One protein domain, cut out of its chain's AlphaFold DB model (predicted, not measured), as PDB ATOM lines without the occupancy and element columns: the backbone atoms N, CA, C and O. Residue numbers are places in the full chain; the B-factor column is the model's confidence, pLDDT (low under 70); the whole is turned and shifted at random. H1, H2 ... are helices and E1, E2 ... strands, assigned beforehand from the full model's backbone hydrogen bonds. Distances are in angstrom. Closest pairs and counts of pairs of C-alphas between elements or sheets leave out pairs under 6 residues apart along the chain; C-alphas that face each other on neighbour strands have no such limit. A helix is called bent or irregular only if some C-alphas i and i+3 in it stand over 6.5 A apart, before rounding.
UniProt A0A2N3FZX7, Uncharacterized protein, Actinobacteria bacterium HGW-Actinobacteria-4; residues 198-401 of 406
ATOM      1  N   ILE A 198      60.265  63.565  77.071       90.25
ATOM      2  CA  ILE A 198      59.403  64.118  78.107       90.25
ATOM      3  C   ILE A 198      60.265  64.307  79.345       90.25
ATOM      4  O   ILE A 198      60.757  63.349  79.933       90.25
ATOM      5  N   THR A 199      60.458  65.552  79.767       90.25
ATOM      6  CA  THR A 199      61.253  65.849  80.962       90.25
ATOM      7  C   THR A 199      60.397  65.717  82.221       90.25
ATOM      8  O   THR A 199      59.303  66.291  82.308       90.25
ATOM      9  N   LEU A 200      60.878  64.955  83.198       92.12
ATOM     10  CA  LEU A 200      60.304  64.873  84.538       92.12
ATOM     11  C   LEU A 200      60.520  66.181  85.306       92.12
ATOM     12  O   LEU A 200      61.386  66.986  84.967       92.12
ATOM     13  N   VAL A 201      59.771  66.384  86.392       90.44
ATOM     14  CA  VAL A 201      59.970  67.544  87.287       90.44
ATOM     15  C   VAL A 201      61.382  67.541  87.888       90.44
ATOM     16  O   VAL A 201      61.955  68.599  88.136       90.44
ATOM     17  N   SER A 202      61.973  66.356  88.057       89.69
ATOM     18  CA  SER A 202      63.365  66.166  88.471       89.69
ATOM     19  C   SER A 202      64.405  66.645  87.447       89.69
ATOM     20  O   SER A 202      65.582  66.733  87.790       89.69
ATOM     21  N   GLY A 203      64.003  66.931  86.203       89.81
ATOM     22  CA  GLY A 203      64.898  67.205  85.075       89.81
ATOM     23  C   GLY A 203      65.367  65.951  84.324       89.81
ATOM     24  O   GLY A 203      66.076  66.065  83.326       89.81
ATOM     25  N   GLU A 204      64.981  64.758  84.777       90.94
ATOM     26  CA  GLU A 204      65.352  63.487  84.145       90.94
ATOM     27  C   GLU A 204      64.498  63.223  82.891       90.94
ATOM     28  O   GLU A 204      63.293  63.490  82.911       90.94
ATOM     29  N   PRO A 205      65.081  62.722  81.788       89.19
ATOM     30  CA  PRO A 205      64.339  62.511  80.555       89.19
ATOM     31  C   PRO A 205      63.676  61.130  80.508       89.19
ATOM     32  O   PRO A 205      64.238  60.108  80.910       89.19
ATOM     33  N   LEU A 206      62.482  61.123  79.931       89.00
ATOM     34  CA  LEU A 206      61.788  59.952  79.421       89.00
ATOM     35  C   LEU A 206      61.810  60.025  77.902       89.00
ATOM     36  O   LEU A 206      61.515  61.078  77.340       89.00
ATOM     37  N   LEU A 207      62.146  58.927  77.246       85.25
ATOM     38  CA  LEU A 207      62.114  58.810  75.798       85.25
ATOM     39  C   LEU A 207      60.806  58.144  75.393       85.25
ATOM     40  O   LEU A 207      60.384  57.160  76.005       85.25
ATOM     41  N   THR A 208      60.156  58.684  74.370       81.56
ATOM     42  CA  THR A 208      58.999  58.019  73.773       81.56
ATOM     43  C   THR A 208      59.469  56.910  72.843       81.56
ATOM     44  O   THR A 208      60.430  57.129  72.100       81.56
ATOM     45  N   PRO A 209      58.806  55.746  72.845       70.69
ATOM     46  CA  PRO A 209      59.172  54.646  71.972       70.69
ATOM     47  C   PRO A 209      59.061  55.079  70.504       70.69
ATOM     48  O   PRO A 209      58.078  55.698  70.094       70.69
ATOM     49  N   PHE A 210      60.091  54.762  69.720       57.78
ATOM     50  CA  PHE A 210      60.029  54.786  68.261       57.78
ATOM     51  C   PHE A 210      59.540  53.423  67.817       57.78
ATOM     52  O   PHE A 210      60.316  52.469  67.835       57.78
ATOM     53  N   THR A 211      58.272  53.294  67.460       52.41
ATOM     54  CA  THR A 211      57.751  51.977  67.124       52.41
ATOM     55  C   THR A 211      56.954  51.997  65.842       52.41
ATOM     56  O   THR A 211      55.745  52.213  65.839       52.41
ATOM     57  N   GLY A 212      57.645  51.615  64.774       45.88
ATOM     58  CA  GLY A 212      57.075  51.398  63.452       45.88
ATOM     59  C   GLY A 212      56.255  50.127  63.300       45.88
ATOM     60  O   GLY A 212      56.093  49.664  62.173       45.88
ATOM     61  N   TRP A 213      55.804  49.559  64.420       49.22
ATOM     62  CA  TRP A 213      55.025  48.328  64.478       49.22
ATOM     63  C   TRP A 213      53.981  48.327  65.599       49.22
ATOM     64  O   TRP A 213      53.019  47.594  65.455       49.22
ATOM     65  N   GLY A 214      54.111  49.149  66.656       51.72
ATOM     66  CA  GLY A 214      53.333  48.947  67.883       51.72
ATOM     67  C   GLY A 214      53.948  49.444  69.172       51.72
ATOM     68  O   GLY A 214      55.165  49.441  69.274       51.72
ATOM     69  N   PHE A 215      53.170  49.768  70.201       52.75
ATOM     70  CA  PHE A 215      53.775  49.995  71.513       52.75
ATOM     71  C   PHE A 215      54.148  48.648  72.162       52.75
ATOM     72  O   PHE A 215      53.402  47.681  72.008       52.75
ATOM     73  N   PRO A 216      55.297  48.545  72.860       55.81
ATOM     74  CA  PRO A 216      55.632  47.318  73.567       55.81
ATOM     75  C   PRO A 216      54.533  47.012  74.585       55.81
ATOM     76  O   PRO A 216      54.003  47.926  75.231       55.81
ATOM     77  N   THR A 217      54.174  45.735  74.712       56.03
ATOM     78  CA  THR A 217      53.176  45.302  75.683       56.03
ATOM     79  C   THR A 217      53.590  45.795  77.061       56.03
ATOM     80  O   THR A 217      54.740  45.646  77.477       56.03
ATOM     81  N   LEU A 218      52.647  46.375  77.806       58.19
ATOM     82  CA  LEU A 218      52.872  46.503  79.238       58.19
ATOM     83  C   LEU A 218      53.137  45.096  79.777       58.19
ATOM     84  O   LEU A 218      52.391  44.184  79.402       58.19
ATOM     85  N   PRO A 219      54.108  44.913  80.687       55.31
ATOM     86  CA  PRO A 219      54.222  43.656  81.409       55.31
ATOM     87  C   PRO A 219      52.824  43.277  81.911       55.31
ATOM     88  O   PRO A 219      52.173  44.125  82.522       55.31
ATOM     89  N   GLU A 220      52.338  42.053  81.670       51.88
ATOM     90  CA  GLU A 220      50.976  41.608  82.068       51.88
ATOM     91  C   GLU A 220      50.648  41.941  83.545       51.88
ATOM     92  O   GLU A 220      49.508  42.161  83.964       51.88
ATOM     93  N   ASP A 221      51.701  42.048  84.344       52.56
ATOM     94  CA  ASP A 221      51.719  42.391  85.754       52.56
ATOM     95  C   ASP A 221      51.681  43.905  86.071       52.56
ATOM     96  O   ASP A 221      51.745  44.273  87.245       52.56
ATOM     97  N   ALA A 222      51.546  44.811  85.094       53.66
ATOM     98  CA  ALA A 222      51.322  46.246  85.330       53.66
ATOM     99  C   ALA A 222      50.038  46.487  86.143       53.66
ATOM    100  O   ALA A 222      49.959  47.413  86.947       53.66
ATOM    101  N   THR A 223      49.077  45.569  86.034       53.88
ATOM    102  CA  THR A 223      47.872  45.499  86.876       53.88
ATOM    103  C   THR A 223      48.163  45.269  88.368       53.88
ATOM    104  O   THR A 223      47.311  45.547  89.210       53.88
ATOM    105  N   ARG A 224      49.359  44.776  88.720       63.84
ATOM    106  CA  ARG A 224      49.822  44.560  90.105       63.84
ATOM    107  C   ARG A 224      50.729  45.678  90.612       63.84
ATOM    108  O   ARG A 224      51.094  45.680  91.789       63.84
ATOM    109  N   ALA A 225      51.120  46.600  89.740       78.75
ATOM    110  CA  ALA A 225      51.955  47.729  90.097       78.75
ATOM    111  C   ALA A 225      51.120  48.856  90.725       78.75
ATOM    112  O   ALA A 225      49.941  49.049  90.436       78.75
ATOM    113  N   THR A 226      51.748  49.614  91.620       86.38
ATOM    114  CA  THR A 226      51.166  50.838  92.172       86.38
ATOM    115  C   THR A 226      51.432  51.983  91.205       86.38
ATOM    116  O   THR A 226      52.592  52.307  90.954       86.38
ATOM    117  N   ALA A 227      50.374  52.606  90.692       88.94
ATOM    118  CA  ALA A 227      50.469  53.790  89.845       88.94
ATOM    119  C   ALA A 227      50.532  55.068  90.696       88.94
ATOM    120  O   ALA A 227      49.743  55.260  91.623       88.94
ATOM    121  N   THR A 228      51.475  55.951  90.377       92.06
ATOM    122  CA  THR A 228      51.604  57.291  90.955       92.06
ATOM    123  C   THR A 228      51.500  58.318  89.830       92.06
ATOM    124  O   THR A 228      52.372  58.334  88.958       92.06
ATOM    125  N   PRO A 229      50.477  59.190  89.827       93.12
ATOM    126  CA  PRO A 229      50.411  60.298  88.883       93.12
ATOM    127  C   PRO A 229      51.631  61.212  89.043       93.12
ATOM    128  O   PRO A 229      51.964  61.607  90.161       93.12
ATOM    129  N   VAL A 230      52.289  61.549  87.935       94.12
ATOM    130  CA  VAL A 230      53.465  62.434  87.920       94.12
ATOM    131  C   VAL A 230      53.060  63.836  87.478       94.12
ATOM    132  O   VAL A 230      53.216  64.795  88.231       94.12
ATOM    133  N   ARG A 231      52.535  63.968  86.252       94.06
ATOM    134  CA  ARG A 231      52.037  65.230  85.673       94.06
ATOM    135  C   ARG A 231      51.228  64.975  84.403       94.06
ATOM    136  O   ARG A 231      51.227  63.861  83.899       94.06
ATOM    137  N   SER A 232      50.622  66.011  83.841       92.12
ATOM    138  CA  SER A 232      50.012  65.938  82.509       92.12
ATOM    139  C   SER A 232      51.013  66.288  81.395       92.12
ATOM    140  O   SER A 232      51.980  67.035  81.613       92.12
ATOM    141  N   VAL A 233      50.785  65.734  80.203       88.56
ATOM    142  CA  VAL A 233      51.480  66.015  78.936       88.56
ATOM    143  C   VAL A 233      50.399  66.197  77.867       88.56
ATOM    144  O   VAL A 233      49.854  65.214  77.374       88.56
ATOM    145  N   GLY A 234      50.024  67.443  77.567       86.00
ATOM    146  CA  GLY A 234      48.755  67.704  76.873       86.00
ATOM    147  C   GLY A 234      47.588  67.122  77.682       86.00
ATOM    148  O   GLY A 234      47.570  67.240  78.911       86.00
ATOM    149  N   ASP A 235      46.688  66.408  77.012       86.31
ATOM    150  CA  ASP A 235      45.571  65.687  77.646       86.31
ATOM    151  C   ASP A 235      45.969  64.337  78.287       86.31
ATOM    152  O   ASP A 235      45.129  63.636  78.849       86.31
ATOM    153  N   TYR A 236      47.244  63.947  78.223       91.62
ATOM    154  CA  TYR A 236      47.722  62.630  78.640       91.62
ATOM    155  C   TYR A 236      48.206  62.715  80.083       91.62
ATOM    156  O   TYR A 236      48.831  63.702  80.487       91.62
ATOM    157  N   GLN A 237      47.972  61.668  80.866       93.56
ATOM    158  CA  GLN A 237      48.480  61.570  82.227       93.56
ATOM    159  C   GLN A 237      49.785  60.771  82.226       93.56
ATOM    160  O   GLN A 237      49.796  59.569  81.995       93.56
ATOM    161  N   LEU A 238      50.903  61.433  82.525       93.88
ATOM    162  CA  LEU A 238      52.151  60.739  82.823       93.88
ATOM    163  C   LEU A 238      52.027  60.090  84.202       93.88
ATOM    164  O   LEU A 238      51.829  60.783  85.209       93.88
ATOM    165  N   ALA A 239      52.173  58.775  84.252       92.25
ATOM    166  CA  ALA A 239      52.124  57.988  85.470       92.25
ATOM    167  C   ALA A 239      53.405  57.168  85.629       92.25
ATOM    168  O   ALA A 239      53.989  56.676  84.662       92.25
ATOM    169  N   ARG A 240      53.840  57.026  86.878       92.00
ATOM    170  CA  ARG A 240      54.935  56.146  87.272       92.00
ATOM    171  C   ARG A 240      54.350  54.919  87.940       92.00
ATOM    172  O   ARG A 240      53.691  55.032  88.975       92.00
ATOM    173  N   TYR A 241      54.632  53.761  87.379       88.94
ATOM    174  CA  TYR A 241      54.246  52.479  87.932       88.94
ATOM    175  C   TYR A 241      55.431  51.860  88.651       88.94
ATOM    176  O   TYR A 241      56.574  51.960  88.205       88.94
ATOM    177  N   GLN A 242      55.154  51.230  89.787       88.69
ATOM    178  CA  GLN A 242      56.175  50.548  90.569       88.69
ATOM    179  C   GLN A 242      55.658  49.238  91.150       88.69
ATOM    180  O   GLN A 242      54.523  49.167  91.631       88.69
ATOM    181  N   ARG A 243      56.500  48.207  91.160       85.38
ATOM    182  CA  ARG A 243      56.170  46.908  91.763       85.38
ATOM    183  C   ARG A 243      57.389  46.289  92.440       85.38
ATOM    184  O   ARG A 243      58.485  46.406  91.899       85.38
ATOM    185  N   PRO A 244      57.226  45.610  93.585       86.19
ATOM    186  CA  PRO A 244      58.301  44.791  94.123       86.19
ATOM    187  C   PRO A 244      58.607  43.655  93.145       86.19
ATOM    188  O   PRO A 244      57.684  43.063  92.581       86.19
ATOM    189  N   VAL A 245      59.885  43.321  92.989       79.38
ATOM    190  CA  VAL A 245      60.300  42.142  92.226       79.38
ATOM    191  C   VAL A 245      61.170  41.239  93.073       79.38
ATOM    192  O   VAL A 245      61.982  41.685  93.885       79.38
ATOM    193  N   ALA A 246      60.976  39.936  92.893       75.94
ATOM    194  CA  ALA A 246      61.949  38.977  93.375       75.94
ATOM    195  C   ALA A 246      63.210  39.104  92.515       75.94
ATOM    196  O   ALA A 246      63.117  39.328  91.311       75.94
ATOM    197  N   TRP A 247      64.377  38.922  93.127       78.44
ATOM    198  CA  TRP A 247      65.644  38.866  92.407       78.44
ATOM    199  C   TRP A 247      65.600  37.749  91.359       78.44
ATOM    200  O   TRP A 247      65.674  36.566  91.710       78.44
ATOM    201  N   VAL A 248      65.449  38.119  90.084       70.81
ATOM    202  CA  VAL A 248      65.178  37.181  88.979       70.81
ATOM    203  C   VAL A 248      66.297  36.151  88.849       70.81
ATOM    204  O   VAL A 248      66.061  34.964  88.619       70.81
ATOM    205  N   TRP A 249      67.526  36.568  89.133       74.31
ATOM    206  CA  TRP A 249      68.708  35.724  89.062       74.31
ATOM    207  C   TRP A 249      68.739  34.554  90.031       74.31
ATOM    208  O   TRP A 249      69.378  33.544  89.734       74.31
ATOM    209  N   SER A 250      68.002  34.636  91.139       72.94
ATOM    210  CA  SER A 250      67.848  33.490  92.036       72.94
ATOM    211  C   SER A 250      67.165  32.304  91.356       72.94
ATOM    212  O   SER A 250      67.470  31.160  91.670       72.94
ATOM    213  N   GLN A 251      66.283  32.558  90.389       71.94
ATOM    214  CA  GLN A 251      65.566  31.516  89.659       71.94
ATOM    215  C   GLN A 251      66.366  31.003  88.460       71.94
ATOM    216  O   GLN A 251      66.286  29.826  88.119       71.94
ATOM    217  N   VAL A 252      67.134  31.888  87.821       75.19
ATOM    218  CA  VAL A 252      67.857  31.589  86.576       75.19
ATOM    219  C   VAL A 252      69.218  30.942  86.840       75.19
ATOM    220  O   VAL A 252      69.581  29.988  86.157       75.19
ATOM    221  N   TYR A 253      69.964  31.447  87.825       77.31
ATOM    222  CA  TYR A 253      71.348  31.049  88.109       77.31
ATOM    223  C   TYR A 253      71.559  30.602  89.565       77.31
ATOM    224  O   TYR A 253      72.690  30.558  90.035       77.31
ATOM    225  N   ASP A 254      70.497  30.304  90.319       83.31
ATOM    226  CA  ASP A 254      70.598  29.867  91.728       83.31
ATOM    227  C   ASP A 254      71.452  30.817  92.605       83.31
ATOM    228  O   ASP A 254      72.113  30.421  93.566       83.31
ATOM    229  N   VAL A 255      71.479  32.109  92.251       85.50
ATOM    230  CA  VAL A 255      72.223  33.130  92.996       85.50
ATOM    231  C   VAL A 255      71.307  33.744  94.040       85.50
ATOM    232  O   VAL A 255      70.311  34.393  93.718       85.50
ATOM    233  N   ALA A 256      71.656  33.567  95.313       85.88
ATOM    234  CA  ALA A 256      70.886  34.130  96.413       85.88
ATOM    235  C   ALA A 256      70.759  35.658  96.289       85.88
ATOM    236  O   ALA A 256      71.736  36.362  96.028       85.88
ATOM    237  N   SER A 257      69.547  36.166  96.529       83.06
ATOM    238  CA  SER A 257      69.302  37.605  96.610       83.06
ATOM    239  C   SER A 257      70.159  38.218  97.723       83.06
ATOM    240  O   SER A 257      70.142  37.694  98.844       83.06
ATOM    241  N   PRO A 258      70.872  39.330  97.475       87.75
ATOM    242  CA  PRO A 258      71.553  40.044  98.545       87.75
ATOM    243  C   PRO A 258      70.541  40.501  99.607       87.75
ATOM    244  O   PRO A 258      69.529  41.113  99.290       87.75
ATOM    245  N   THR A 259      70.805  40.182 100.876       85.94
ATOM    246  CA  THR A 259      69.853  40.374 101.990       85.94
ATOM    247  C   THR A 259      69.756  41.814 102.492       85.94
ATOM    248  O   THR A 259      68.831  42.143 103.232       85.94
ATOM    249  N   ALA A 260      70.720  42.661 102.132       87.44
ATOM    250  CA  ALA A 260      70.792  44.053 102.573       87.44
ATOM    251  C   ALA A 260      69.953  45.012 101.713       87.44
ATOM    252  O   ALA A 260      69.797  46.174 102.082       87.44
ATOM    253  N   VAL A 261      69.440  44.548 100.573       92.00
ATOM    254  CA  VAL A 261      68.747  45.380  99.587       92.00
ATOM    255  C   VAL A 261      67.443  44.733  99.147       92.00
ATOM    256  O   VAL A 261      67.270  43.520  99.258       92.00
ATOM    257  N   ASN A 262      66.531  45.552  98.634       91.06
ATOM    258  CA  ASN A 262      65.302  45.095  97.996       91.06
ATOM    259  C   ASN A 262      65.243  45.604  96.557       91.06
ATOM    260  O   ASN A 262      65.791  46.660  96.244       91.06
ATOM    261  N   PHE A 263      64.550  44.856  95.703       89.25
ATOM    262  CA  PHE A 263      64.408  45.169  94.287       89.25
ATOM    263  C   PHE A 263      62.965  45.531  93.969       89.25
ATOM    264  O   PHE A 263      62.014  44.902  94.445       89.25
ATOM    265  N   ARG A 264      62.808  46.542  93.126       88.94
ATOM    266  CA  ARG A 264      61.526  46.891  92.527       88.94
ATOM    267  C   ARG A 264      61.739  47.385  91.111       88.94
ATOM    268  O   ARG A 264      62.745  48.027  90.823       88.94
ATOM    269  N   ASP A 265      60.753  47.141  90.271       85.62
ATOM    270  CA  ASP A 265      60.708  47.731  88.945       85.62
ATOM    271  C   ASP A 265      60.012  49.079  89.020       85.62
ATOM    272  O   ASP A 265      59.027  49.245  89.751       85.62
ATOM    273  N   VAL A 266      60.510  50.020  88.227       87.56
ATOM    274  CA  VAL A 266      59.837  51.276  87.920       87.56
ATOM    275  C   VAL A 266      59.756  51.446  86.415       87.56
ATOM    276  O   VAL A 266      60.749  51.299  85.707       87.56
ATOM    277  N   PHE A 267      58.578  51.820  85.935       85.56
ATOM    278  CA  PHE A 267      58.358  52.191  84.545       85.56
ATOM    279  C   PHE A 267      57.417  53.386  84.464       85.56
ATOM    280  O   PHE A 267      56.627  53.647  85.377       85.56
ATOM    281  N   TYR A 268      57.545  54.152  83.387       88.81
ATOM    282  CA  TYR A 268      56.735  55.338  83.148       88.81
ATOM    283  C   TYR A 268      55.852  55.095  81.946       88.81
ATOM    284  O   TYR A 268      56.270  54.460  80.982       88.81
ATOM    285  N   VAL A 269      54.641  55.625  82.006       89.00
ATOM    286  CA  VAL A 269      53.682  55.490  80.921       89.00
ATOM    287  C   VAL A 269      52.911  56.787  80.727       89.00
ATOM    288  O   VAL A 269      52.689  57.532  81.685       89.00
ATOM    289  N   LEU A 270      52.466  57.042  79.502       90.00
ATOM    290  CA  LEU A 270      51.391  57.988  79.236       90.00
ATOM    291  C   LEU A 270      50.068  57.238  79.201       90.00
ATOM    292  O   LEU A 270      49.834  56.411  78.323       90.00
ATOM    293  N   GLU A 271      49.190  57.559  80.137       89.25
ATOM    294  CA  GLU A 271      47.793  57.157  80.108       89.25
ATOM    295  C   GLU A 271      47.027  58.158  79.244       89.25
ATOM    296  O   GLU A 271      46.988  59.362  79.513       89.25
ATOM    297  N   THR A 272      46.436  57.658  78.173       88.69
ATOM    298  CA  THR A 272      45.644  58.478  77.258       88.69
ATOM    299  C   THR A 272      44.223  58.701  77.805       88.69
ATOM    300  O   THR A 272      43.711  57.860  78.552       88.69
ATOM    301  N   PRO A 273      43.510  59.763  77.381       85.56
ATOM    302  CA  PRO A 273      42.101  59.981  77.747       85.56
ATOM    303  C   PRO A 273      41.143  58.852  77.343       85.56
ATOM    304  O   PRO A 273      40.008  58.796  77.815       85.56
ATOM    305  N   TYR A 274      41.581  57.980  76.438       84.31
ATOM    306  CA  TYR A 274      40.808  56.879  75.875       84.31
ATOM    307  C   TYR A 274      41.292  55.500  76.356       84.31
ATOM    308  O   TYR A 274      40.925  54.472  75.794       84.31
ATOM    309  N   GLY A 275      42.081  55.475  77.435       80.69
ATOM    310  CA  GLY A 275      42.427  54.261  78.180       80.69
ATOM    311  C   GLY A 275      43.590  53.445  77.607       80.69
ATOM    312  O   GLY A 275      44.007  52.470  78.228       80.69
ATOM    313  N   MET A 276      44.156  53.859  76.470       83.50
ATOM    314  CA  MET A 276      45.430  53.329  75.975       83.50
ATOM    315  C   MET A 276      46.565  53.767  76.896       83.50
ATOM    316  O   MET A 276      46.513  54.857  77.479       83.50
ATOM    317  N   ILE A 277      47.595  52.934  76.991       83.75
ATOM    318  CA  ILE A 277      48.793  53.204  77.772       83.75
ATOM    319  C   ILE A 277      49.998  53.118  76.845       83.75
ATOM    320  O   ILE A 277      50.190  52.119  76.160       83.75
ATOM    321  N   ILE A 278      50.815  54.167  76.849       84.31
ATOM    322  CA  ILE A 278      52.018  54.253  76.030       84.31
ATOM    323  C   ILE A 278      53.232  54.182  76.959       84.31
ATOM    324  O   ILE A 278      53.468  55.140  77.701       84.31
ATOM    325  N   PRO A 279      53.988  53.074  76.971       82.50
ATOM    326  CA  PRO A 279      55.185  52.954  77.792       82.50
ATOM    327  C   PRO A 279      56.259  53.940  77.334       82.50
ATOM    328  O   PRO A 279      56.350  54.284  76.159       82.50
ATOM    329  N   LEU A 280      57.069  54.410  78.279       85.12
ATOM    330  CA  LEU A 280      58.172  55.338  78.051       85.12
ATOM    331  C   LEU A 280      59.470  54.746  78.596       85.12
ATOM    332  O   LEU A 280      59.498  54.193  79.698       85.12
ATOM    333  N   THR A 281      60.569  54.960  77.882       83.81
ATOM    334  CA  THR A 281      61.899  54.549  78.335       83.81
ATOM    335  C   THR A 281      62.476  55.611  79.262       83.81
ATOM    336  O   THR A 281      62.745  56.741  78.853       83.81
ATOM    337  N   TYR A 282      62.718  55.261  80.523       85.94
ATOM    338  CA  TYR A 282      63.470  56.128  81.429       85.94
ATOM    339  C   TYR A 282      64.963  56.044  81.110       85.94
ATOM    340  O   TYR A 282      65.582  54.995  81.259       85.94
ATOM    341  N   SER A 283      65.541  57.161  80.660       83.44
ATOM    342  CA  SER A 283      66.943  57.230  80.236       83.44
ATOM    343  C   SER A 283      67.696  58.288  81.046       83.44
ATOM    344  O   SER A 283      68.059  59.352  80.537       83.44
ATOM    345  N   PRO A 284      67.970  58.040  82.339       82.00
ATOM    346  CA  PRO A 284      68.607  59.028  83.204       82.00
ATOM    347  C   PRO A 284      70.027  59.390  82.750       82.00
ATOM    348  O   PRO A 284      70.553  60.426  83.147       82.00
ATOM    349  N   PHE A 285      70.653  58.604  81.879       76.38
ATOM    350  CA  PHE A 285      71.957  58.938  81.305       76.38
ATOM    351  C   PHE A 285      71.860  59.636  79.947       76.38
ATOM    352  O   PHE A 285      72.798  60.328  79.570       76.38
ATOM    353  N   GLY A 286      70.725  59.530  79.246       72.25
ATOM    354  CA  GLY A 286      70.663  59.848  77.823       72.25
ATOM    355  C   GLY A 286      71.495  58.850  77.013       72.25
ATOM    356  O   GLY A 286      71.457  57.649  77.275       72.25
ATOM    357  N   ILE A 287      72.263  59.353  76.047       69.50
ATOM    358  CA  ILE A 287      73.230  58.556  75.288       69.50
ATOM    359  C   ILE A 287      74.480  58.368  76.158       69.50
ATOM    360  O   ILE A 287      75.128  59.336  76.546       69.50
ATOM    361  N   LEU A 288      74.822  57.119  76.481       70.69
ATOM    362  CA  LEU A 288      75.954  56.798  77.364       70.69
ATOM    363  C   LEU A 288      77.306  57.244  76.813       70.69
ATOM    364  O   LEU A 288      78.191  57.593  77.593       70.69
ATOM    365  N   GLU A 289      77.454  57.246  75.488       72.06
ATOM    366  CA  GLU A 289      78.651  57.738  74.799       72.06
ATOM    367  C   GLU A 289      78.924  59.221  75.090       72.06
ATOM    368  O   GLU A 289      80.072  59.654  75.022       72.06
ATOM    369  N   ASP A 290      77.894  59.982  75.473       76.94
ATOM    370  CA  ASP A 290      78.017  61.404  75.790       76.94
ATOM    371  C   ASP A 290      78.385  61.660  77.265       76.94
ATOM    372  O   ASP A 290      78.534  62.814  77.680       76.94
ATOM    373  N   VAL A 291      78.509  60.616  78.094       81.75
ATOM    374  CA  VAL A 291      78.961  60.758  79.484       81.75
ATOM    375  C   VAL A 291      80.461  61.051  79.505       81.75
ATOM    376  O   VAL A 291      81.271  60.281  78.993       81.75
ATOM    377  N   ASP A 292      80.846  62.147  80.163       86.62
ATOM    378  CA  ASP A 292      82.247  62.479  80.421       86.62
ATOM    379  C   ASP A 292      82.761  61.650  81.605       86.62
ATOM    380  O   ASP A 292      82.478  61.938  82.775       86.62
ATOM    381  N   TRP A 293      83.467  60.562  81.299       84.81
ATOM    382  CA  TRP A 293      83.982  59.621  82.288       84.81
ATOM    383  C   TRP A 293      85.292  60.120  82.908       84.81
ATOM    384  O   TRP A 293      86.318  60.287  82.256       84.81
ATOM    385  N   THR A 294      85.274  60.286  84.227       81.88
ATOM    386  CA  THR A 294      86.441  60.654  85.049       81.88
ATOM    387  C   THR A 294      87.250  59.447  85.525       81.88
ATOM    388  O   THR A 294      88.390  59.590  85.971       81.88
ATOM    389  N   VAL A 295      86.676  58.247  85.442       70.38
ATOM    390  CA  VAL A 295      87.381  56.990  85.697       70.38
ATOM    391  C   VAL A 295      88.055  56.507  84.413       70.38
ATOM    392  O   VAL A 295      87.452  56.515  83.348       70.38
ATOM    393  N   THR A 296      89.308  56.052  84.507       55.50
ATOM    394  CA  THR A 296      90.108  55.530  83.375       55.50
ATOM    395  C   THR A 296      89.662  54.140  82.913       55.50
ATOM    396  O   THR A 296      90.482  53.300  82.539       55.50
ATOM    397  N   THR A 297      88.380  53.842  83.026       54.69
ATOM    398  CA  THR A 297      87.792  52.634  82.470       54.69
ATOM    399  C   THR A 297      87.406  52.946  81.041       54.69
ATOM    400  O   THR A 297      86.612  53.858  80.823       54.69
ATOM    401  N   ASP A 298      87.947  52.180  80.090       57.41
ATOM    402  CA  ASP A 298      87.344  52.038  78.766       57.41
ATOM    403  C   ASP A 298      85.938  51.473  78.991       57.41
ATOM    404  O   ASP A 298      85.711  50.261  79.008       57.41
ATOM    405  N   PHE A 299      84.985  52.366  79.249       61.53
ATOM    406  CA  PHE A 299      83.590  52.109  78.976       61.53
ATOM    407  C   PHE A 299      83.583  51.881  77.468       61.53
ATOM    408  O   PHE A 299      83.796  52.819  76.703       61.53
ATOM    409  N   GLY A 300      83.580  50.605  77.062       54.53
ATOM    410  CA  GLY A 300      83.822  50.231  75.674       54.53
ATOM    411  C   GLY A 300      82.947  51.070  74.752       54.53
ATOM    412  O   GLY A 300      81.806  51.363  75.090       54.53
ATOM    413  N   ARG A 301      83.475  51.467  73.593       49.78
ATOM    414  CA  ARG A 301      82.746  52.287  72.613       49.78
ATOM    415  C   ARG A 301      81.404  51.669  72.179       49.78
ATOM    416  O   ARG A 301      80.552  52.385  71.685       49.78
ATOM    417  N   ASP A 302      81.228  50.369  72.422       55.66
ATOM    418  CA  ASP A 302      80.025  49.586  72.124       55.66
ATOM    419  C   ASP A 302      79.226  49.198  73.393       55.66
ATOM    420  O   ASP A 302      78.390  48.293  73.362       55.66
ATOM    421  N   ALA A 303      79.518  49.805  74.548       64.06
ATOM    422  CA  ALA A 303      78.851  49.473  75.798       64.06
ATOM    423  C   ALA A 303      77.434  50.055  75.826       64.06
ATOM    424  O   ALA A 303      77.235  51.267  75.861       64.06
ATOM    425  N   TYR A 304      76.450  49.165  75.889       74.62
ATOM    426  CA  TYR A 304      75.063  49.495  76.182       74.62
ATOM    427  C   TYR A 304      74.724  49.087  77.619       74.62
ATOM    428  O   TYR A 304      75.394  48.242  78.223       74.62
ATOM    429  N   LEU A 305      73.698  49.717  78.184       78.81
ATOM    430  CA  LEU A 305      73.159  49.344  79.485       78.81
ATOM    431  C   LEU A 305      71.891  48.525  79.295       78.81
ATOM    432  O   LEU A 305      71.032  48.886  78.497       78.81
ATOM    433  N   VAL A 306      71.786  47.457  80.075       78.56
ATOM    434  CA  VAL A 306      70.553  46.695  80.271       78.56
ATOM    435  C   VAL A 306      70.066  46.896  81.698       78.56
ATOM    436  O   VAL A 306      70.813  47.356  82.576       78.56
ATOM    437  N   ASP A 307      68.799  46.583  81.940       78.75
ATOM    438  CA  ASP A 307      68.268  46.553  83.294       78.75
ATOM    439  C   ASP A 307      69.028  45.511  84.147       78.75
ATOM    440  O   ASP A 307      69.624  44.560  83.635       78.75
ATOM    441  N   LEU A 308      69.058  45.690  85.469       82.81
ATOM    442  CA  LEU A 308      69.832  44.810  86.353       82.81
ATOM    443  C   LEU A 308      69.314  43.361  86.379       82.81
ATOM    444  O   LEU A 308      70.096  42.453  86.672       82.81
ATOM    445  N   ASN A 309      68.024  43.139  86.121       74.75
ATOM    446  CA  ASN A 309      67.435  41.805  86.051       74.75
ATOM    447  C   ASN A 309      67.664  41.131  84.684       74.75
ATOM    448  O   ASN A 309      67.382  39.934  84.584       74.75
ATOM    449  N   ASP A 310      68.212  41.851  83.688       65.81
ATOM    450  CA  ASP A 310      68.630  41.340  82.368       65.81
ATOM    451  C   ASP A 310      67.497  40.513  81.736       65.81
ATOM    452  O   ASP A 310      67.656  39.364  81.299       65.81
ATOM    453  N   ILE A 311      66.285  41.071  81.820       56.25
ATOM    454  CA  ILE A 311      65.051  40.405  81.383       56.25
ATOM    455  C   ILE A 311      64.906  40.507  79.859       56.25
ATOM    456  O   ILE A 311      64.260  39.652  79.256       56.25
ATOM    457  N   ALA A 312      65.580  41.472  79.236       49.69
ATOM    458  CA  ALA A 312      65.520  41.735  77.809       49.69
ATOM    459  C   ALA A 312      66.247  40.664  76.981       49.69
ATOM    460  O   ALA A 312      67.463  40.711  76.794       49.69
ATOM    461  N   CYS A 313      65.484  39.720  76.429       46.59
ATOM    462  CA  CYS A 313      65.902  38.998  75.236       46.59
ATOM    463  C   CYS A 313      65.376  39.736  73.994       46.59
ATOM    464  O   CYS A 313      64.423  39.292  73.359       46.59
ATOM    465  N   GLY A 314      65.974  40.893  73.695       43.44
ATOM    466  CA  GLY A 314      65.608  41.754  72.574       43.44
ATOM    467  C   GLY A 314      66.104  43.193  72.752       43.44
ATOM    468  O   GLY A 314      66.221  43.699  73.862       43.44
ATOM    469  N   ILE A 315      66.366  43.886  71.640       39.25
ATOM    470  CA  ILE A 315      66.897  45.268  71.595       39.25
ATOM    471  C   ILE A 315      65.862  46.307  72.110       39.25
ATOM    472  O   ILE A 315      66.151  47.499  72.186       39.25
ATOM    473  N   TRP A 316      64.650  45.871  72.473       42.62
ATOM    474  CA  TRP A 316      63.483  46.733  72.696       42.62
ATOM    475  C   TRP A 316      62.988  46.797  74.153       42.62
ATOM    476  O   TRP A 316      62.196  47.681  74.474       42.62
ATOM    477  N   ASP A 317      63.507  45.967  75.058       45.12
ATOM    478  CA  ASP A 317      62.951  45.822  76.413       45.12
ATOM    479  C   ASP A 317      63.726  46.646  77.454       45.12
ATOM    480  O   ASP A 317      64.396  46.135  78.346       45.12
ATOM    481  N   THR A 318      63.622  47.972  77.345       47.78
ATOM    482  CA  THR A 318      63.842  48.883  78.495       47.78
ATOM    483  C   THR A 318      62.509  49.292  79.128       47.78
ATOM    484  O   THR A 318      62.365  50.381  79.691       47.78
ATOM    485  N   ASP A 319      61.513  48.415  79.012       56.25
ATOM    486  CA  ASP A 319      60.142  48.587  79.492       56.25
ATOM    487  C   ASP A 319      60.066  48.740  81.021       56.25
ATOM    488  O   ASP A 319      59.062  49.223  81.543       56.25
ATOM    489  N   HIS A 320      61.141  48.411  81.745       67.62
ATOM    490  CA  HIS A 320      61.277  48.663  83.172       67.62
ATOM    491  C   HIS A 320      62.715  48.980  83.600       67.62
ATOM    492  O   HIS A 320      63.703  48.626  82.965       67.62
ATOM    493  N   ASN A 321      62.831  49.689  84.721       82.12
ATOM    494  CA  ASN A 321      64.096  50.077  85.330       82.12
ATOM    495  C   ASN A 321      64.184  49.446  86.710       82.12
ATOM    496  O   ASN A 321      63.290  49.636  87.540       82.12
ATOM    497  N   THR A 322      65.275  48.727  86.971       87.31
ATOM    498  CA  THR A 322      65.487  48.123  88.285       87.31
ATOM    499  C   THR A 322      65.956  49.185  89.274       87.31
ATOM    500  O   THR A 322      67.030  49.780  89.140       87.31
ATOM    501  N   VAL A 323      65.150  49.397  90.307       91.75
ATOM    502  CA  VAL A 323      65.489  50.219  91.462       91.75
ATOM    503  C   VAL A 323      65.912  49.314  92.605       91.75
ATOM    504  O   VAL A 323      65.244  48.324  92.916       91.75
ATOM    505  N   VAL A 324      67.020  49.677  93.247       93.50
ATOM    506  CA  VAL A 324      67.589  48.926  94.363       93.50
ATOM    507  C   VAL A 324      67.496  49.766  95.631       93.50
ATOM    508  O   VAL A 324      68.274  50.697  95.858       93.50
ATOM    509  N   ASP A 325      66.522  49.431  96.471       92.62
ATOM    510  CA  ASP A 325      66.314  50.087  97.755       92.62
ATOM    511  C   ASP A 325      67.283  49.519  98.807       92.62
ATOM    512  O   ASP A 325      67.558  48.318  98.846       92.62
ATOM    513  N   GLY A 326      67.785  50.383  99.695       92.81
ATOM    514  CA  GLY A 326      68.739  50.017 100.754       92.81
ATOM    515  C   GLY A 326      70.205  50.319 100.432       92.81
ATOM    516  O   GLY A 326      71.034  50.279 101.338       92.81
ATOM    517  N   LEU A 327      70.523  50.690  99.186       94.75
ATOM    518  CA  LEU A 327      71.844  51.208  98.825       94.75
ATOM    519  C   LEU A 327      72.064  52.619  99.376       94.75
ATOM    520  O   LEU A 327      71.169  53.468  99.343       94.75
ATOM    521  N   VAL A 328      73.286  52.891  99.828       94.69
ATOM    522  CA  VAL A 328      73.704  54.187 100.375       94.69
ATOM    523  C   VAL A 328      74.815  54.812  99.536       94.69
ATOM    524  O   VAL A 328      75.492  54.144  98.763       94.69
ATOM    525  N   ASN A 329      75.061  56.113  99.706       95.06
ATOM    526  CA  ASN A 329      76.054  56.841  98.903       95.06
ATOM    527  C   ASN A 329      77.474  56.254  98.984       95.06
ATOM    528  O   ASN A 329      78.224  56.355  98.020       95.06
ATOM    529  N   SER A 330      77.857  55.631 100.105       95.56
ATOM    530  CA  SER A 330      79.169  54.979 100.245       95.56
ATOM    531  C   SER A 330      79.314  53.690  99.428       95.56
ATOM    532  O   SER A 330      80.437  53.224  99.223       95.56
ATOM    533  N   ASP A 331      78.212  53.129  98.927       95.50
ATOM    534  CA  ASP A 331      78.221  51.981  98.013       95.50
ATOM    535  C   ASP A 331      78.612  52.386  96.586       95.50
ATOM    536  O   ASP A 331      78.727  51.545  95.696       95.50
ATOM    537  N   TRP A 332      78.842  53.676  96.350       94.75
ATOM    538  CA  TRP A 332      79.042  54.244  95.030       94.75
ATOM    539  C   TRP A 332      80.253  55.171  94.999       94.75
ATOM    540  O   TRP A 332      80.645  55.786  95.992       94.75
ATOM    541  N   LYS A 333      80.870  55.269  93.825       92.62
ATOM    542  CA  LYS A 333      81.953  56.199  93.513       92.62
ATOM    543  C   LYS A 333      81.554  56.991  92.279       92.62
ATOM    544  O   LYS A 333      81.082  56.403  91.309       92.62
ATOM    545  N   ALA A 334      81.735  58.308  92.323       92.31
ATOM    546  CA  ALA A 334      81.526  59.145  91.148       92.31
ATOM    547  C   ALA A 334      82.455  58.674  90.022       92.31
ATOM    548  O   ALA A 334      83.643  58.440  90.249       92.31
ATOM    549  N   ALA A 335      81.880  58.495  88.841       88.25
ATOM    550  CA  ALA A 335      82.535  57.907  87.684       88.25
ATOM    551  C   ALA A 335      82.537  58.852  86.489       88.25
ATOM    552  O   ALA A 335      83.479  58.843  85.704       88.25
ATOM    553  N   GLY A 336      81.536  59.713  86.372       88.94
ATOM    554  CA  GLY A 336      81.453  60.670  85.284       88.94
ATOM    555  C   GLY A 336      80.313  61.648  85.466       88.94
ATOM    556  O   GLY A 336      79.639  61.654  86.502       88.94
ATOM    557  N   VAL A 337      80.108  62.470  84.448       90.38
ATOM    558  CA  VAL A 337      79.040  63.464  84.401       90.38
ATOM    559  C   VAL A 337      78.370  63.387  83.034       90.38
ATOM    560  O   VAL A 337      79.046  63.394  82.010       90.38
ATOM    561  N   ASN A 338      77.044  63.277  83.001       86.56
ATOM    562  CA  ASN A 338      76.304  63.284  81.737       86.56
ATOM    563  C   ASN A 338      76.221  64.716  81.149       86.56
ATOM    564  O   ASN A 338      76.501  65.686  81.860       86.56
ATOM    565  N   PRO A 339      75.764  64.908  79.897       85.31
ATOM    566  CA  PRO A 339      75.650  66.243  79.291       85.31
ATOM    567  C   PRO A 339      74.756  67.235  80.051       85.31
ATOM    568  O   PRO A 339      74.844  68.442  79.837       85.31
ATOM    569  N   ARG A 340      73.886  66.743  80.943       87.94
ATOM    570  CA  ARG A 340      73.015  67.570  81.790       87.94
ATOM    571  C   ARG A 340      73.673  67.988  83.107       87.94
ATOM    572  O   ARG A 340      73.070  68.741  83.867       87.94
ATOM    573  N   GLY A 341      74.891  67.527  83.384       89.69
ATOM    574  CA  GLY A 341      75.607  67.815  84.622       89.69
ATOM    575  C   GLY A 341      75.291  66.855  85.773       89.69
ATOM    576  O   GLY A 341      75.777  67.076  86.883       89.69
ATOM    577  N   ASP A 342      74.501  65.799  85.550       90.38
ATOM    578  CA  ASP A 342      74.225  64.813  86.594       90.38
ATOM    579  C   ASP A 342      75.407  63.843  86.736       90.38
ATOM    580  O   ASP A 342      75.995  63.398  85.747       90.38
ATOM    581  N   THR A 343      75.735  63.481  87.975       91.81
ATOM    582  CA  THR A 343      76.803  62.515  88.256       91.81
ATOM    583  C   THR A 343      76.355  61.090  87.943       91.81
ATOM    584  O   THR A 343      75.280  60.653  88.354       91.81
ATOM    585  N   VAL A 344      77.227  60.352  87.263       89.25
ATOM    586  CA  VAL A 344      77.116  58.914  87.014       89.25
ATOM    587  C   VAL A 344      78.040  58.178  87.974       89.25
ATOM    588  O   VAL A 344      79.152  58.642  88.242       89.25
ATOM    589  N   TYR A 345      77.593  57.038  88.500       92.00
ATOM    590  CA  TYR A 345      78.313  56.306  89.536       92.00
ATOM    591  C   TYR A 345      78.663  54.882  89.110       92.00
ATOM    592  O   TYR A 345      77.909  54.220  88.405       92.00
ATOM    593  N   VAL A 346      79.792  54.392  89.616       90.88
ATOM    594  CA  VAL A 346      80.193  52.976  89.579       90.88
ATOM    595  C   VAL A 346      80.227  52.432  91.005       90.88
ATOM    596  O   VAL A 346      80.386  53.215  91.953       90.88
ATOM    597  N   PRO A 347      80.058  51.119  91.212       91.81
ATOM    598  CA  PRO A 347      80.033  50.561  92.553       91.81
ATOM    599  C   PRO A 347      81.374  50.774  93.270       91.81
ATOM    600  O   PRO A 347      82.464  50.651  92.707       91.81
ATOM    601  N   SER A 348      81.303  51.098  94.558       91.88
ATOM    602  CA  SER A 348      82.450  50.996  95.455       91.88
ATOM    603  C   SER A 348      82.710  49.525  95.792       91.88
ATOM    604  O   SER A 348      81.824  48.691  95.661       91.88
ATOM    605  N   SER A 349      83.900  49.177  96.292       87.69
ATOM    606  CA  SER A 349      84.241  47.783  96.629       87.69
ATOM    607  C   SER A 349      83.375  47.175  97.741       87.69
ATOM    608  O   SER A 349      83.431  45.970  97.959       87.69
ATOM    609  N   THR A 350      82.615  47.993  98.475       89.75
ATOM    610  CA  THR A 350      81.694  47.541  99.527       89.75
ATOM    611  C   THR A 350      80.255  47.417  99.044       89.75
ATOM    612  O   THR A 350      79.402  47.013  99.829       89.75
ATOM    613  N   ASN A 351      79.970  47.758  97.783       94.19
ATOM    614  CA  ASN A 351      78.621  47.694  97.245       94.19
ATOM    615  C   ASN A 351      78.090  46.247  97.317       94.19
ATOM    616  O   ASN A 351      78.727  45.334  96.773       94.19
ATOM    617  N   PRO A 352      76.927  46.017  97.956       94.12
ATOM    618  CA  PRO A 352      76.410  44.672  98.202       94.12
ATOM    619  C   PRO A 352      75.997  43.930  96.923       94.12
ATOM    620  O   PRO A 352      75.762  42.723  96.981       94.12
ATOM    621  N   LEU A 353      75.928  44.612  95.773       92.81
ATOM    622  CA  LEU A 353      75.593  44.009  94.484       92.81
ATOM    623  C   LEU A 353      76.790  43.372  93.768       92.81
ATOM    624  O   LEU A 353      76.576  42.512  92.918       92.81
ATOM    625  N   ILE A 354      78.037  43.739  94.098       92.31
ATOM    626  CA  ILE A 354      79.211  43.269  93.336       92.31
ATOM    627  C   ILE A 354      79.326  41.744  93.379       92.31
ATOM    628  O   ILE A 354      79.420  41.114  92.331       92.31
ATOM    629  N   ALA A 355      79.340  41.143  94.572       91.88
ATOM    630  CA  ALA A 355      79.561  39.703  94.700       91.88
ATOM    631  C   ALA A 355      78.426  38.860  94.083       91.88
ATOM    632  O   ALA A 355      78.742  37.952  93.312       91.88
ATOM    633  N   PRO A 356      77.133  39.158  94.326       91.69
ATOM    634  CA  PRO A 356      76.041  38.469  93.640       91.69
ATOM    635  C   PRO A 356      76.096  38.619  92.116       91.69
ATOM    636  O   PRO A 356      75.949  37.627  91.408       91.69
ATOM    637  N   MET A 357      76.360  39.822  91.593       89.94
ATOM    638  CA  MET A 357      76.403  40.041  90.141       89.94
ATOM    639  C   MET A 357      77.620  39.403  89.476       89.94
ATOM    640  O   MET A 357      77.518  38.876  88.371       89.94
ATOM    641  N   HIS A 358      78.765  39.382  90.158       91.12
ATOM    642  CA  HIS A 358      79.932  38.639  89.691       91.12
ATOM    643  C   HIS A 358      79.646  37.137  89.615       91.12
ATOM    644  O   HIS A 358      80.042  36.486  88.650       91.12
ATOM    645  N   GLU A 359      78.926  36.593  90.596       91.19
ATOM    646  CA  GLU A 359      78.525  35.189  90.603       91.19
ATOM    647  C   GLU A 359      77.552  34.870  89.457       91.19
ATOM    648  O   GLU A 359      77.772  33.891  88.742       91.19
ATOM    649  N   VAL A 360      76.554  35.728  89.211       88.38
ATOM    650  CA  VAL A 360      75.673  35.646  88.029       88.38
ATOM    651  C   VAL A 360      76.501  35.608  86.744       88.38
ATOM    652  O   VAL A 360      76.385  34.672  85.949       88.38
ATOM    653  N   TYR A 361      77.406  36.574  86.570       88.06
ATOM    654  CA  TYR A 361      78.272  36.654  85.399       88.06
ATOM    655  C   TYR A 361      79.142  35.399  85.233       88.06
ATOM    656  O   TYR A 361      79.265  34.876  84.125       88.06
ATOM    657  N   ARG A 362      79.721  34.874  86.321       90.50
ATOM    658  CA  ARG A 362      80.553  33.662  86.316       90.50
ATOM    659  C   ARG A 362      79.758  32.423  85.909       90.50
ATOM    660  O   ARG A 362      80.296  31.569  85.206       90.50
ATOM    661  N   GLN A 363      78.510  32.304  86.352       87.81
ATOM    662  CA  GLN A 363      77.649  31.181  85.988       87.81
ATOM    663  C   GLN A 363      77.179  31.255  84.536       87.81
ATOM    664  O   GLN A 363      77.216  30.240  83.839       87.81
ATOM    665  N   ALA A 364      76.818  32.447  84.057       84.25
ATOM    666  CA  ALA A 364      76.483  32.666  82.653       84.25
ATOM    667  C   ALA A 364      77.703  32.481  81.730       84.25
ATOM    668  O   ALA A 364      77.585  31.975  80.615       84.25
ATOM    669  N   ASN A 365      78.901  32.825  82.217       85.56
ATOM    670  CA  ASN A 365      80.154  32.781  81.469       85.56
ATOM    671  C   ASN A 365      81.216  31.916  82.177       85.56
ATOM    672  O   ASN A 365      82.264  32.428  82.582       85.56
ATOM    673  N   PRO A 366      81.042  30.583  82.261       84.06
ATOM    674  CA  PRO A 366      81.909  29.707  83.061       84.06
ATOM    675  C   PRO A 366      83.356  29.619  82.553       84.06
ATOM    676  O   PRO A 366      84.237  29.114  83.247       84.06
ATOM    677  N   ARG A 367      83.619  30.090  81.327       85.69
ATOM    678  CA  ARG A 367      84.970  30.188  80.746       85.69
ATOM    679  C   ARG A 367      85.668  31.511  81.066       85.69
ATOM    680  O   ARG A 367      86.881  31.606  80.862       85.69
ATOM    681  N   SER A 368      84.924  32.517  81.522       83.06
ATOM    682  CA  SER A 368      85.481  33.810  81.896       83.06
ATOM    683  C   SER A 368      86.369  33.666  83.132       83.06
ATOM    684  O   SER A 368      86.087  32.887  84.041       83.06
ATOM    685  N   LYS A 369      87.479  34.408  83.150       85.81
ATOM    686  CA  LYS A 369      88.452  34.430  84.257       85.81
ATOM    687  C   LYS A 369      88.468  35.771  84.990       85.81
ATOM    688  O   LYS A 369      89.427  36.059  85.703       85.81
ATOM    689  N   VAL A 370      87.445  36.601  84.788       87.06
ATOM    690  CA  VAL A 370      87.313  37.884  85.485       87.06
ATOM    691  C   VAL A 370      87.177  37.597  86.981       87.06
ATOM    692  O   VAL A 370      86.244  36.915  87.407       87.06
ATOM    693  N   SER A 371      88.141  38.062  87.777       90.25
ATOM    694  CA  SER A 371      88.085  37.964  89.238       90.25
ATOM    695  C   SER A 371      87.042  38.926  89.806       90.25
ATOM    696  O   SER A 371      86.653  39.880  89.137       90.25
ATOM    697  N   LEU A 372      86.626  38.714  91.058       90.31
ATOM    698  CA  LEU A 372      85.717  39.630  91.751       90.31
ATOM    699  C   LEU A 372      86.278  41.060  91.795       90.31
ATOM    700  O   LEU A 372      85.564  42.006  91.489       90.31
ATOM    701  N   ASP A 373      87.572  41.213  92.092       87.25
ATOM    702  CA  ASP A 373      88.235  42.524  92.112       87.25
ATOM    703  C   ASP A 373      88.265  43.175  90.726       87.25
ATOM    704  O   ASP A 373      88.065  44.380  90.606       87.25
ATOM    705  N   ALA A 374      88.484  42.386  89.667       85.75
ATOM    706  CA  ALA A 374      88.445  42.889  88.297       85.75
ATOM    707  C   ALA A 374      87.020  43.280  87.881       85.75
ATOM    708  O   ALA A 374      86.849  44.282  87.198       85.75
ATOM    709  N   PHE A 375      86.005  42.532  88.321       86.50
ATOM    710  CA  PHE A 375      84.596  42.868  88.112       86.50
ATOM    711  C   PHE A 375      84.205  44.149  88.862       86.50
ATOM    712  O   PHE A 375      83.557  45.016  88.294       86.50
ATOM    713  N   ALA A 376      84.652  44.298  90.113       84.75
ATOM    714  CA  ALA A 376      84.430  45.482  90.944       84.75
ATOM    715  C   ALA A 376      85.158  46.732  90.428       84.75
ATOM    716  O   ALA A 376      84.697  47.851  90.639       84.75
ATOM    717  N   ALA A 377      86.327  46.549  89.809       79.19
ATOM    718  CA  ALA A 377      87.100  47.626  89.198       79.19
ATOM    719  C   ALA A 377      86.606  47.983  87.788       79.19
ATOM    720  O   ALA A 377      86.879  49.082  87.309       79.19
ATOM    721  N   ALA A 378      85.902  47.064  87.125       78.50
ATOM    722  CA  ALA A 378      85.230  47.327  85.866       78.50
ATOM    723  C   ALA A 378      83.943  48.130  86.095       78.50
ATOM    724  O   ALA A 378      83.306  48.006  87.144       78.50
ATOM    725  N   PRO A 379      83.481  48.896  85.095       77.69
ATOM    726  CA  PRO A 379      82.178  49.531  85.154       77.69
ATOM    727  C   PRO A 379      81.077  48.516  84.791       77.69
ATOM    728  O   PRO A 379      80.285  48.729  83.873       77.69
ATOM    729  N   ALA A 380      81.072  47.364  85.472       85.38
ATOM    730  CA  ALA A 380      80.106  46.298  85.233       85.38
ATOM    731  C   ALA A 380      78.696  46.729  85.648       85.38
ATOM    732  O   ALA A 380      77.728  46.387  84.981       85.38
ATOM    733  N   LEU A 381      78.594  47.522  86.715       89.69
ATOM    734  CA  LEU A 381      77.353  48.147  87.153       89.69
ATOM    735  C   LEU A 381      77.476  49.662  87.039       89.69
ATOM    736  O   LEU A 381      78.517  50.233  87.377       89.69
ATOM    737  N   VAL A 382      76.387  50.302  86.634       89.44
ATOM    738  CA  VAL A 382      76.253  51.757  86.638       89.44
ATOM    739  C   VAL A 382      75.067  52.142  87.503       89.44
ATOM    740  O   VAL A 382      73.973  51.598  87.364       89.44
ATOM    741  N   GLY A 383      75.303  53.074  88.417       91.88
ATOM    742  CA  GLY A 383      74.292  53.631  89.301       91.88
ATOM    743  C   GLY A 383      73.935  55.059  88.914       91.88
ATOM    744  O   GLY A 383      74.807  55.880  88.618       91.88
ATOM    745  N   TYR A 384      72.645  55.365  88.999       92.75
ATOM    746  CA  TYR A 384      72.114  56.721  88.986       92.75
ATOM    747  C   TYR A 384      71.217  56.927  90.194       92.75
ATOM    748  O   TYR A 384      70.295  56.145  90.427       92.75
ATOM    749  N   TYR A 385      71.456  57.988  90.959       94.50
ATOM    750  CA  TYR A 385      70.527  58.365  92.014       94.50
ATOM    751  C   TYR A 385      69.399  59.203  91.411       94.50
ATOM    752  O   TYR A 385      69.576  60.393  91.146       94.50
ATOM    753  N   SER A 386      68.245  58.573  91.182       93.56
ATOM    754  CA  SER A 386      67.078  59.257  90.627       93.56
ATOM    755  C   SER A 386      66.460  60.173  91.673       93.56
ATOM    756  O   SER A 386      66.046  59.731  92.748       93.56
ATOM    757  N   ARG A 387      66.351  61.457  91.336       92.75
ATOM    758  CA  ARG A 387      65.658  62.464  92.145       92.75
ATOM    759  C   ARG A 387      64.146  62.299  92.079       92.75
ATOM    760  O   ARG A 387      63.477  62.635  93.050       92.75
ATOM    761  N   ASP A 388      63.615  61.794  90.965       92.06
ATOM    762  CA  ASP A 388      62.181  61.505  90.839       92.06
ATOM    763  C   ASP A 388      61.766  60.347  91.758       92.06
ATOM    764  O   ASP A 388      60.776  60.425  92.490       92.06
ATOM    765  N   ILE A 389      62.559  59.275  91.752       93.31
ATOM    766  CA  ILE A 389      62.272  58.044  92.494       93.31
ATOM    767  C   ILE A 389      62.756  58.136  93.950       93.31
ATOM    768  O   ILE A 389      62.189  57.482  94.826       93.31
ATOM    769  N   GLY A 390      63.794  58.931  94.220       93.44
ATOM    770  CA  GLY A 390      64.441  59.036  95.529       93.44
ATOM    771  C   GLY A 390      65.312  57.826  95.885       93.44
ATOM    772  O   GLY A 390      65.524  57.551  97.067       93.44
ATOM    773  N   ALA A 391      65.794  57.079  94.887       94.81
ATOM    774  CA  ALA A 391      66.546  55.840  95.077       94.81
ATOM    775  C   ALA A 391      67.551  55.587  93.942       94.81
ATOM    776  O   ALA A 391      67.554  56.272  92.916       94.81
ATOM    777  N   TRP A 392      68.404  54.580  94.140       95.12
ATOM    778  CA  TRP A 392      69.379  54.143  93.148       95.12
ATOM    779  C   TRP A 392      68.715  53.297  92.068       95.12
ATOM    780  O   TRP A 392      68.192  52.215  92.341       95.12
ATOM    781  N   VAL A 393      68.782  53.787  90.838       93.19
ATOM    782  CA  VAL A 393      68.492  53.019  89.630       93.19
ATOM    783  C   VAL A 393      69.802  52.395  89.179       93.19
ATOM    784  O   VAL A 393      70.817  53.092  89.066       93.19
ATOM    785  N   VAL A 394      69.794  51.080  88.996       92.00
ATOM    786  CA  VAL A 394      71.008  50.313  88.722       92.00
ATOM    787  C   VAL A 394      70.865  49.603  87.393       92.00
ATOM    788  O   VAL A 394      69.867  48.932  87.137       92.00
ATOM    789  N   TYR A 395      71.902  49.736  86.584       88.56
ATOM    790  CA  TYR A 395      72.001  49.134  85.270       88.56
ATOM    791  C   TYR A 395      73.223  48.231  85.202       88.56
ATOM    792  O   TYR A 395      74.235  48.466  85.875       88.56
ATOM    793  N   LEU A 396      73.126  47.211  84.361       85.88
ATOM    794  CA  LEU A 396      74.206  46.295  84.041       85.88
ATOM    795  C   LEU A 396      74.799  46.698  82.691       85.88
ATOM    796  O   LEU A 396      74.086  46.952  81.727       85.88
ATOM    797  N   ASN A 397      76.121  46.764  82.613       83.81
ATOM    798  CA  ASN A 397      76.803  46.900  81.334       83.81
ATOM    799  C   ASN A 397      76.628  45.598  80.542       83.81
ATOM    800  O   ASN A 397      76.986  44.531  81.041       83.81
ATOM    801  N   GLY A 398      76.121  45.690  79.309       80.06
ATOM    802  CA  GLY A 398      75.812  44.544  78.448       80.06
ATOM    803  C   GLY A 398      76.992  43.590  78.227       80.06
ATOM    804  O   GLY A 398      76.805  42.387  78.093       80.06
ATOM    805  N   THR A 399      78.237  44.070  78.325       80.38
ATOM    806  CA  THR A 399      79.443  43.211  78.281       80.38
ATOM    807  C   THR A 399      79.479  42.170  79.414       80.38
ATOM    808  O   THR A 399      80.097  41.110  79.289       80.38
ATOM    809  N   TYR A 400      78.832  42.481  80.537       83.06
ATOM    810  CA  TYR A 400      78.753  41.661  81.744       83.06
ATOM    811  C   TYR A 400      77.365  41.044  81.952       83.06
ATOM    812  O   TYR A 400      77.137  40.404  82.981       83.06
ATOM    813  N   SER A 401      76.458  41.211  80.990       80.38
ATOM    814  CA  SER A 401      75.151  40.564  81.009       80.38
ATOM    815  C   SER A 401      75.288  39.057  80.777       80.38
ATOM    816  O   SER A 401      76.148  38.575  80.030       80.38
TER     817      SER A 401
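Overview. This is residues 198 to 401 of the 406 residues of an uncharacterized protein of Actinobacteria bacterium HGW-Actinobacteria-4 (UniProt A0A2N3FZX7). A strongly twisted antiparallel sheet runs through the domain, with long strands E2, E3, E4 and E5 at one end and E7 and E11 in the middle. The small hairpin E8-E9 is beside E10, and H3 and H4 make a corner at the end away from E2. The printed part has 204 residues, with four named helices and eleven named strands in the order E1 H1 E2 E3 H2 E4 E5 E6 E7 E8 E9 H3 H4 E10 E11. The class is mixed, helices and strands, with under half of the residues in named elements. The whole is compact, with a radius of gyration of the C-alphas of 16.9 A and spans of 53 by 37 by 33 A.

Along the chain. E1, residues 205 to 207, begins at C-alpha (64.339, 62.511, 80.555). H1 is 220 to 224, irregular but only just: C-alphas 220 and 223 are 6.9 A apart. E2, 226 to 233, 20.1 A, bends by 55 degrees at residue 230. E3 is 236 to 245, 27.6 A; H2 is 249 to 252; E4 is 262 to 271, 27.8 A; E5 is 277 to 282; E6 is 305 to 307; E7 is 321 to 325. E8 is 332 to 337, E9 343 to 347, H3 354 to 364, 15.3 A, H4 372 to 377, and E10 381 to 386. E11, 391 to 397, 19.3 A, ends at C-alpha (76.803, 46.900, 81.334).

Arrangement. In the branched sheet E3 lies on one side of E4, E5 and E7 on the other side. N 239 and O 269 of E3 and E4 are 2.9 A apart, N 278 and O 270 of hairpin E4-E5 2.9 A, and N 323 and O 264 of E7 and E4 2.8 A, each within hydrogen-bond range. So are N 228 and O 240 of hairpin E2-E3, 2.8 A, and N 207 and O 281 of E1 and E5, 2.8 A. E6 and E7 lie on one side of E11, with N 306 and O 396 at 2.9 A and N 324 and O 392 at 2.9 A, and E10 lies on the other side, in a hairpin with N 384 and O 393 at 2.9 A. In hairpin E8-E9, N 333 and O 346 are 2.8 A apart; the closest C-alphas of E9 and E10, Tyr 345 and Gly 383, are 4.8 A apart. H1 only grazes the sheet, with its residues 221 to 224. H3 and H4 touch, closest at the C-alphas of Ile 354 and Ala 376, 6.2 A, at a steep tilt of 65 degrees, opposite ways. H2 and H3 are close but not clearly touching, with C-alphas of Trp 249 and Val 360 at 7.0 A. In H3 and H4 every O i to N i+4 pair is within range; H1 has 0 of 1, with 1 of 2 O i to N i+3 pairs, and H2 is too short for an O i to N i+4 pair.

Size, cuts and confidence. The two C-alphas farthest apart, of Asp 235 and Lys 369, are 53.5 A apart. The printed part has no cut. The links E1 to H1, E5 to E6 and E6 to E7 are long. Mean pLDDT of the printed part is 81.2; 35 residues are under 70, namely 210 to 224, 287, 296 to 303 and 310 to 320.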